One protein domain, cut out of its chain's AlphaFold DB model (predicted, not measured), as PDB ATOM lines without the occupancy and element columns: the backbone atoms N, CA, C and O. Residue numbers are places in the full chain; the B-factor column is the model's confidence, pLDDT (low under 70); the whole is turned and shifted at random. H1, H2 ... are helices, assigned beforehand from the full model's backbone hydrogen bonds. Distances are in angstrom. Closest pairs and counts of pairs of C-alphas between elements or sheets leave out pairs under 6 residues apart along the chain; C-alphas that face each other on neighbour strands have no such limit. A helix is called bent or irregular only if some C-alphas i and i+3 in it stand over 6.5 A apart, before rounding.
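What this domain is: This is residues 139 to 196 of the 291 residues of the protein "Hypothetical protein" of Leptocylindrus danicus (UniProt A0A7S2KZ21). Helices H1, H2 and H3 stand side by side in a loose triangle, H2 running opposite to the others; residues 182 to 189 then fold back to short H4, near where H1 begins. The 58 printed residues include four named helices, H1 to H4 in order, and no named strand: all helix. The whole is compact, radius of gyration of the C-alphas 10.6 A, spanning 27 by 23 by 17 A.

Where its parts are: Find C-alpha 141 at (-23.430, 29.414, 72.228); H1 runs 15.3 A to residue 151. H2, residues 153 to 165, spans 19.4 A and is irregular: C-alphas 154 and 157 are 7.2 A apart. H3, residues 170 to 181, spans 16.6 A. H4, residues 190 to 193, spans 5.3 A and ends at C-alpha 193, (-28.905, 22.573, 77.196).

How they stand to each other: Look first at the hairpin H1 and H2: they touch, closest at the C-alphas of Tyr 148 and Leu 156, 6.3 A. H1 and H3 are close but not clearly touching, closest at C-alphas 151 and 181, 7.4 A. Every O i to N i+4 pair is within hydrogen-bond range in H1 and H3, 5 of 9 in H2; H4 is too short for one.

The domain as a whole: The farthest C-alphas, Ser 154 and Ala 195, are 28.0 A apart. The printed part has no cut and no long link; residues 193 to 196 have pLDDT under 70.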
ATOM      1  N   SER A 139     -27.852  25.498  69.129       79.75
ATOM      2  CA  SER A 139     -26.490  26.027  69.099       79.75
ATOM      3  C   SER A 139     -25.769  25.623  70.398       79.75
ATOM      4  O   SER A 139     -26.386  25.055  71.289       79.75
ATOM      5  N   PRO A 140     -24.443  25.750  70.508       85.00
ATOM      6  CA  PRO A 140     -23.760  25.592  71.796       85.00
ATOM      7  C   PRO A 140     -23.275  26.943  72.336       85.00
ATOM      8  O   PRO A 140     -22.231  27.002  72.981       85.00
ATOM      9  N   LYS A 141     -23.966  28.054  72.040       86.50
ATOM     10  CA  LYS A 141     -23.430  29.414  72.228       86.50
ATOM     11  C   LYS A 141     -22.996  29.668  73.660       86.50
ATOM     12  O   LYS A 141     -21.881  30.127  73.885       86.50
ATOM     13  N   LYS A 142     -23.867  29.347  74.616       86.81
ATOM     14  CA  LYS A 142     -23.603  29.572  76.044       86.81
ATOM     15  C   LYS A 142     -22.385  28.782  76.512       86.81
ATOM     16  O   LYS A 142     -21.504  29.354  77.142       86.81
ATOM     17  N   ARG A 143     -22.295  27.508  76.114       87.56
ATOM     18  CA  ARG A 143     -21.152  26.646  76.438       87.56
ATOM     19  C   ARG A 143     -19.866  27.090  75.749       87.56
ATOM     20  O   ARG A 143     -18.803  27.006  76.338       87.56
ATOM     21  N   VAL A 144     -19.928  27.572  74.508       90.38
ATOM     22  CA  VAL A 144     -18.739  28.085  73.809       90.38
ATOM     23  C   VAL A 144     -18.228  29.360  74.485       90.38
ATOM     24  O   VAL A 144     -17.018  29.514  74.618       90.38
ATOM     25  N   ILE A 145     -19.119  30.242  74.947       92.19
ATOM     26  CA  ILE A 145     -18.742  31.439  75.714       92.19
ATOM     27  C   ILE A 145     -18.055  31.033  77.021       92.19
ATOM     28  O   ILE A 145     -16.906  31.411  77.221       92.19
ATOM     29  N   SER A 146     -18.688  30.188  77.841       90.81
ATOM     30  CA  SER A 146     -18.110  29.744  79.118       90.81
ATOM     31  C   SER A 146     -16.810  28.945  78.945       90.81
ATOM     32  O   SER A 146     -15.908  29.006  79.779       90.81
ATOM     33  N   PHE A 147     -16.669  28.227  77.828       93.94
ATOM     34  CA  PHE A 147     -15.429  27.548  77.461       93.94
ATOM     35  C   PHE A 147     -14.300  28.538  77.151       93.94
ATOM     36  O   PHE A 147     -13.179  28.370  77.628       93.94
ATOM     37  N   TYR A 148     -14.578  29.586  76.368       94.06
ATOM     38  CA  TYR A 148     -13.584  30.619  76.073       94.06
ATOM     39  C   TYR A 148     -13.285  31.515  77.276       94.06
ATOM     40  O   TYR A 148     -12.147  31.942  77.406       94.06
ATOM     41  N   GLU A 149     -14.230  31.757  78.183       94.56
ATOM     42  CA  GLU A 149     -13.955  32.468  79.442       94.56
ATOM     43  C   GLU A 149     -12.886  31.745  80.271       94.56
ATOM     44  O   GLU A 149     -12.003  32.387  80.833       94.56
ATOM     45  N   LYS A 150     -12.928  30.407  80.290       94.25
ATOM     46  CA  LYS A 150     -11.969  29.567  81.016       94.25
ATOM     47  C   LYS A 150     -10.598  29.481  80.334       94.25
ATOM     48  O   LYS A 150      -9.586  29.450  81.027       94.25
ATOM     49  N   HIS A 151     -10.558  29.397  79.001       94.12
ATOM     50  CA  HIS A 151      -9.328  29.084  78.254       94.12
ATOM     51  C   HIS A 151      -8.680  30.278  77.540       94.12
ATOM     52  O   HIS A 151      -7.465  30.299  77.385       94.12
ATOM     53  N   ASP A 152      -9.464  31.233  77.032       92.75
ATOM     54  CA  ASP A 152      -8.985  32.332  76.180       92.75
ATOM     55  C   ASP A 152     -10.008  33.498  76.125       92.75
ATOM     56  O   ASP A 152     -10.773  33.624  75.153       92.75
ATOM     57  N   PRO A 153     -10.033  34.396  77.131       94.25
ATOM     58  CA  PRO A 153     -11.034  35.464  77.205       94.25
ATOM     59  C   PRO A 153     -10.920  36.469  76.046       94.25
ATOM     60  O   PRO A 153     -11.912  37.058  75.617       94.25
ATOM     61  N   SER A 154      -9.736  36.608  75.441       93.94
ATOM     62  CA  SER A 154      -9.506  37.479  74.278       93.94
ATOM     63  C   SER A 154     -10.335  37.095  73.043       93.94
ATOM     64  O   SER A 154     -10.538  37.921  72.154       93.94
ATOM     65  N   LYS A 155     -10.835  35.851  72.964       92.69
ATOM     66  CA  LYS A 155     -11.653  35.363  71.837       92.69
ATOM     67  C   LYS A 155     -13.156  35.540  72.042       92.69
ATOM     68  O   LYS A 155     -13.913  35.258  71.113       92.69
ATOM     69  N   LEU A 156     -13.600  36.046  73.197       91.31
ATOM     70  CA  LEU A 156     -15.025  36.200  73.522       91.31
ATOM     71  C   LEU A 156     -15.770  37.098  72.528       91.31
ATOM     72  O   LEU A 156     -16.860  36.751  72.072       91.31
ATOM     73  N   SER A 157     -15.145  38.196  72.097       92.38
ATOM     74  CA  SER A 157     -15.715  39.110  71.095       92.38
ATOM     75  C   SER A 157     -15.908  38.449  69.722       92.38
ATOM     76  O   SER A 157     -16.817  38.805  68.973       92.38
ATOM     77  N   GLN A 158     -15.097  37.436  69.405       91.12
ATOM     78  CA  GLN A 158     -15.115  36.731  68.126       91.12
ATOM     79  C   GLN A 158     -16.053  35.518  68.118       91.12
ATOM     80  O   GLN A 158     -16.329  34.978  67.045       91.12
ATOM     81  N   VAL A 159     -16.594  35.100  69.270       90.50
ATOM     82  CA  VAL A 159     -17.449  33.903  69.384       90.50
ATOM     83  C   VAL A 159     -18.626  33.958  68.415       90.50
ATOM     84  O   VAL A 159     -18.875  32.988  67.703       90.50
ATOM     85  N   ASN A 160     -19.300  35.106  68.306       87.94
ATOM     86  CA  ASN A 160     -20.423  35.273  67.379       87.94
ATOM     87  C   ASN A 160     -20.013  35.047  65.913       87.94
ATOM     88  O   ASN A 160     -20.756  34.420  65.161       87.94
ATOM     89  N   SER A 161     -18.821  35.505  65.516       89.31
ATOM     90  CA  SER A 161     -18.296  35.311  64.159       89.31
ATOM     91  C   SER A 161     -17.833  33.873  63.908       89.31
ATOM     92  O   SER A 161     -17.956  33.367  62.794       89.31
ATOM     93  N   ILE A 162     -17.281  33.205  64.923       89.00
ATOM     94  CA  ILE A 162     -16.859  31.801  64.825       89.00
ATOM     95  C   ILE A 162     -18.091  30.894  64.717       89.00
ATOM     96  O   ILE A 162     -18.097  29.944  63.933       89.00
ATOM     97  N   MET A 163     -19.147  31.205  65.471       86.62
ATOM     98  CA  MET A 163     -20.409  30.473  65.434       86.62
ATOM     99  C   MET A 163     -21.152  30.641  64.114       86.62
ATOM    100  O   MET A 163     -21.620  29.641  63.574       86.62
ATOM    101  N   SER A 164     -21.225  31.856  63.561       84.44
ATOM    102  CA  SER A 164     -21.876  32.073  62.263       84.44
ATOM    103  C   SER A 164     -21.170  31.312  61.136       84.44
ATOM    104  O   SER A 164     -21.829  30.712  60.289       84.44
ATOM    105  N   LYS A 165     -19.831  31.242  61.171       88.25
ATOM    106  CA  LYS A 165     -19.022  30.475  60.211       88.25
ATOM    107  C   LYS A 165     -19.252  28.961  60.293       88.25
ATOM    108  O   LYS A 165     -19.070  28.262  59.299       88.25
ATOM    109  N   HIS A 166     -19.620  28.450  61.465       88.25
ATOM    110  CA  HIS A 166     -19.830  27.021  61.715       88.25
ATOM    111  C   HIS A 166     -21.302  26.654  61.951       88.25
ATOM    112  O   HIS A 166     -21.587  25.595  62.515       88.25
ATOM    113  N   TYR A 167     -22.238  27.491  61.490       81.81
ATOM    114  CA  TYR A 167     -23.669  27.219  61.578       81.81
ATOM    115  C   TYR A 167     -24.024  25.902  60.870       81.81
ATOM    116  O   TYR A 167     -23.692  25.709  59.703       81.81
ATOM    117  N   GLY A 168     -24.676  24.981  61.582       79.62
ATOM    118  CA  GLY A 168     -25.020  23.646  61.070       79.62
ATOM    119  C   GLY A 168     -23.897  22.602  61.167       79.62
ATOM    120  O   GLY A 168     -24.167  21.413  61.039       79.62
ATOM    121  N   GLU A 169     -22.660  23.004  61.479       87.69
ATOM    122  CA  GLU A 169     -21.515  22.101  61.678       87.69
ATOM    123  C   GLU A 169     -20.919  22.188  63.096       87.69
ATOM    124  O   GLU A 169     -19.725  21.944  63.313       87.69
ATOM    125  N   TYR A 170     -21.749  22.504  64.092       87.25
ATOM    126  CA  TYR A 170     -21.328  22.645  65.488       87.25
ATOM    127  C   TYR A 170     -20.566  21.436  66.059       87.25
ATOM    128  O   TYR A 170     -19.549  21.665  66.714       87.25
ATOM    129  N   PRO A 171     -20.911  20.166  65.750       88.31
ATOM    130  CA  PRO A 171     -20.129  19.021  66.224       88.31
ATOM    131  C   PRO A 171     -18.667  19.044  65.753       88.31
ATOM    132  O   PRO A 171     -17.768  18.625  66.481       88.31
ATOM    133  N   LYS A 172     -18.395  19.556  64.542       91.19
ATOM    134  CA  LYS A 172     -17.024  19.688  64.018       91.19
ATOM    135  C   LYS A 172     -16.272  20.842  64.682       91.19
ATOM    136  O   LYS A 172     -15.052  20.755  64.816       91.19
ATOM    137  N   LEU A 173     -16.969  21.926  65.037       91.25
ATOM    138  CA  LEU A 173     -16.395  23.047  65.790       91.25
ATOM    139  C   LEU A 173     -16.018  22.599  67.205       91.25
ATOM    140  O   LEU A 173     -14.875  22.784  67.610       91.25
ATOM    141  N   VAL A 174     -16.947  21.949  67.906       91.00
ATOM    142  CA  VAL A 174     -16.753  21.413  69.259       91.00
ATOM    143  C   VAL A 174     -15.556  20.464  69.302       91.00
ATOM    144  O   VAL A 174     -14.613  20.722  70.040       91.00
ATOM    145  N   LYS A 175     -15.497  19.457  68.419       92.88
ATOM    146  CA  LYS A 175     -14.350  18.529  68.350       92.88
ATOM    147  C   LYS A 175     -13.011  19.235  68.115       92.88
ATOM    148  O   LYS A 175     -11.974  18.771  68.588       92.88
ATOM    149  N   ARG A 176     -13.003  20.335  67.351       93.56
ATOM    150  CA  ARG A 176     -11.796  21.148  67.128       93.56
ATOM    151  C   ARG A 176     -11.399  21.933  68.378       93.56
ATOM    152  O   ARG A 176     -10.206  22.039  68.639       93.56
ATOM    153  N   LEU A 177     -12.364  22.451  69.137       93.00
ATOM    154  CA  LEU A 177     -12.116  23.154  70.398       93.00
ATOM    155  C   LEU A 177     -11.608  22.208  71.483       93.00
ATOM    156  O   LEU A 177     -10.565  22.481  72.070       93.00
ATOM    157  N   GLU A 178     -12.266  21.064  71.670       92.25
ATOM    158  CA  GLU A 178     -11.842  20.036  72.628       92.25
ATOM    159  C   GLU A 178     -10.426  19.543  72.320       92.25
ATOM    160  O   GLU A 178      -9.594  19.441  73.211       92.25
ATOM    161  N   ARG A 179     -10.098  19.321  71.038       95.25
ATOM    162  CA  ARG A 179      -8.736  18.936  70.638       95.25
ATOM    163  C   ARG A 179      -7.704  20.033  70.892       95.25
ATOM    164  O   ARG A 179      -6.563  19.711  71.186       95.25
ATOM    165  N   LYS A 180      -8.076  21.304  70.724       94.81
ATOM    166  CA  LYS A 180      -7.149  22.436  70.850       94.81
ATOM    167  C   LYS A 180      -6.777  22.734  72.302       94.81
ATOM    168  O   LYS A 180      -5.640  23.109  72.551       94.81
ATOM    169  N   TYR A 181      -7.727  22.589  73.222       94.62
ATOM    170  CA  TYR A 181      -7.541  22.911  74.642       94.62
ATOM    171  C   TYR A 181      -7.519  21.663  75.545       94.62
ATOM    172  O   TYR A 181      -7.454  21.791  76.761       94.62
ATOM    173  N   HIS A 182      -7.570  20.461  74.956       94.00
ATOM    174  CA  HIS A 182      -7.557  19.154  75.633       94.00
ATOM    175  C   HIS A 182      -8.654  18.949  76.700       94.00
ATOM    176  O   HIS A 182      -8.539  18.072  77.550       94.00
ATOM    177  N   ASP A 183      -9.737  19.725  76.640       92.06
ATOM    178  CA  ASP A 183     -10.855  19.694  77.593       92.06
ATOM    179  C   ASP A 183     -12.027  18.911  76.975       92.06
ATOM    180  O   ASP A 183     -12.995  19.468  76.450       92.06
ATOM    181  N   TYR A 184     -11.859  17.588  76.923       90.81
ATOM    182  CA  TYR A 184     -12.836  16.665  76.348       90.81
ATOM    183  C   TYR A 184     -14.041  16.506  77.271       90.81
ATOM    184  O   TYR A 184     -13.897  16.299  78.473       90.81
ATOM    185  N   GLY A 185     -15.244  16.527  76.702       87.06
ATOM    186  CA  GLY A 185     -16.462  16.236  77.452       87.06
ATOM    187  C   GLY A 185     -17.184  17.466  77.998       87.06
ATOM    188  O   GLY A 185     -18.349  17.364  78.380       87.06
ATOM    189  N   TYR A 186     -16.563  18.645  77.929       87.88
ATOM    190  CA  TYR A 186     -17.196  19.915  78.293       87.88
ATOM    191  C   TYR A 186     -18.477  20.193  77.487       87.88
ATOM    192  O   TYR A 186     -19.439  20.796  77.970       87.88
ATOM    193  N   PHE A 187     -18.523  19.711  76.246       89.75
ATOM    194  CA  PHE A 187     -19.674  19.860  75.366       89.75
ATOM    195  C   PHE A 187     -20.595  18.635  75.356       89.75
ATOM    196  O   PHE A 187     -21.524  18.607  74.562       89.75
ATOM    197  N   ILE A 188     -20.416  17.623  76.212       87.94
ATOM    198  CA  ILE A 188     -21.357  16.488  76.256       87.94
ATOM    199  C   ILE A 188     -22.767  17.005  76.555       87.94
ATOM    200  O   ILE A 188     -22.956  17.812  77.462       87.94
ATOM    201  N   ASP A 189     -23.751  16.549  75.779       81.12
ATOM    202  CA  ASP A 189     -25.157  16.950  75.903       81.12
ATOM    203  C   ASP A 189     -25.458  18.436  75.620       81.12
ATOM    204  O   ASP A 189     -26.527  18.925  75.980       81.12
ATOM    205  N   TRP A 190     -24.588  19.151  74.895       82.00
ATOM    206  CA  TRP A 190     -24.859  20.541  74.485       82.00
ATOM    207  C   TRP A 190     -26.187  20.709  73.717       82.00
ATOM    208  O   TRP A 190     -26.822  21.756  73.794       82.00
ATOM    209  N   GLU A 191     -26.645  19.660  73.027       74.06
ATOM    210  CA  GLU A 191     -27.931  19.623  72.318       74.06
ATOM    211  C   GLU A 191     -29.154  19.670  73.254       74.06
ATOM    212  O   GLU A 191     -30.247  20.020  72.813       74.06
ATOM    213  N   LYS A 192     -28.997  19.302  74.534       72.81
ATOM    214  CA  LYS A 192     -30.073  19.307  75.541       72.81
ATOM    215  C   LYS A 192     -30.156  20.636  76.290       72.81
ATOM    216  O   LYS A 192     -31.254  21.063  76.645       72.81
ATOM    217  N   ASP A 193     -29.013  21.281  76.506       67.94
ATOM    218  CA  ASP A 193     -28.905  22.573  77.196       67.94
ATOM    219  C   ASP A 193     -29.561  23.707  76.421       67.94
ATOM    220  O   ASP A 193     -30.115  24.652  76.985       67.94
ATOM    221  N   GLU A 194     -29.515  23.599  75.102       60.31
ATOM    222  CA  GLU A 194     -30.264  24.450  74.218       60.31
ATOM    223  C   GLU A 194     -31.488  23.653  73.742       60.31
ATOM    224  O   GLU A 194     -31.480  22.967  72.723       60.31
ATOM    225  N   ALA A 195     -32.616  23.845  74.422       56.50
ATOM    226  CA  ALA A 195     -33.908  23.838  73.747       56.50
ATOM    227  C   ALA A 195     -34.229  25.278  73.297       56.50
ATOM    228  O   ALA A 195     -35.231  25.838  73.753       56.50
ATOM    229  N   PRO A 196     -33.424  25.924  72.419       56.75
ATOM    230  CA  PRO A 196     -33.677  27.298  72.028       56.75
ATOM    231  C   PRO A 196     -34.936  27.333  71.171       56.75
ATOM    232  O   PRO A 196     -35.592  28.345  71.128       56.75
TER     233      PRO A 196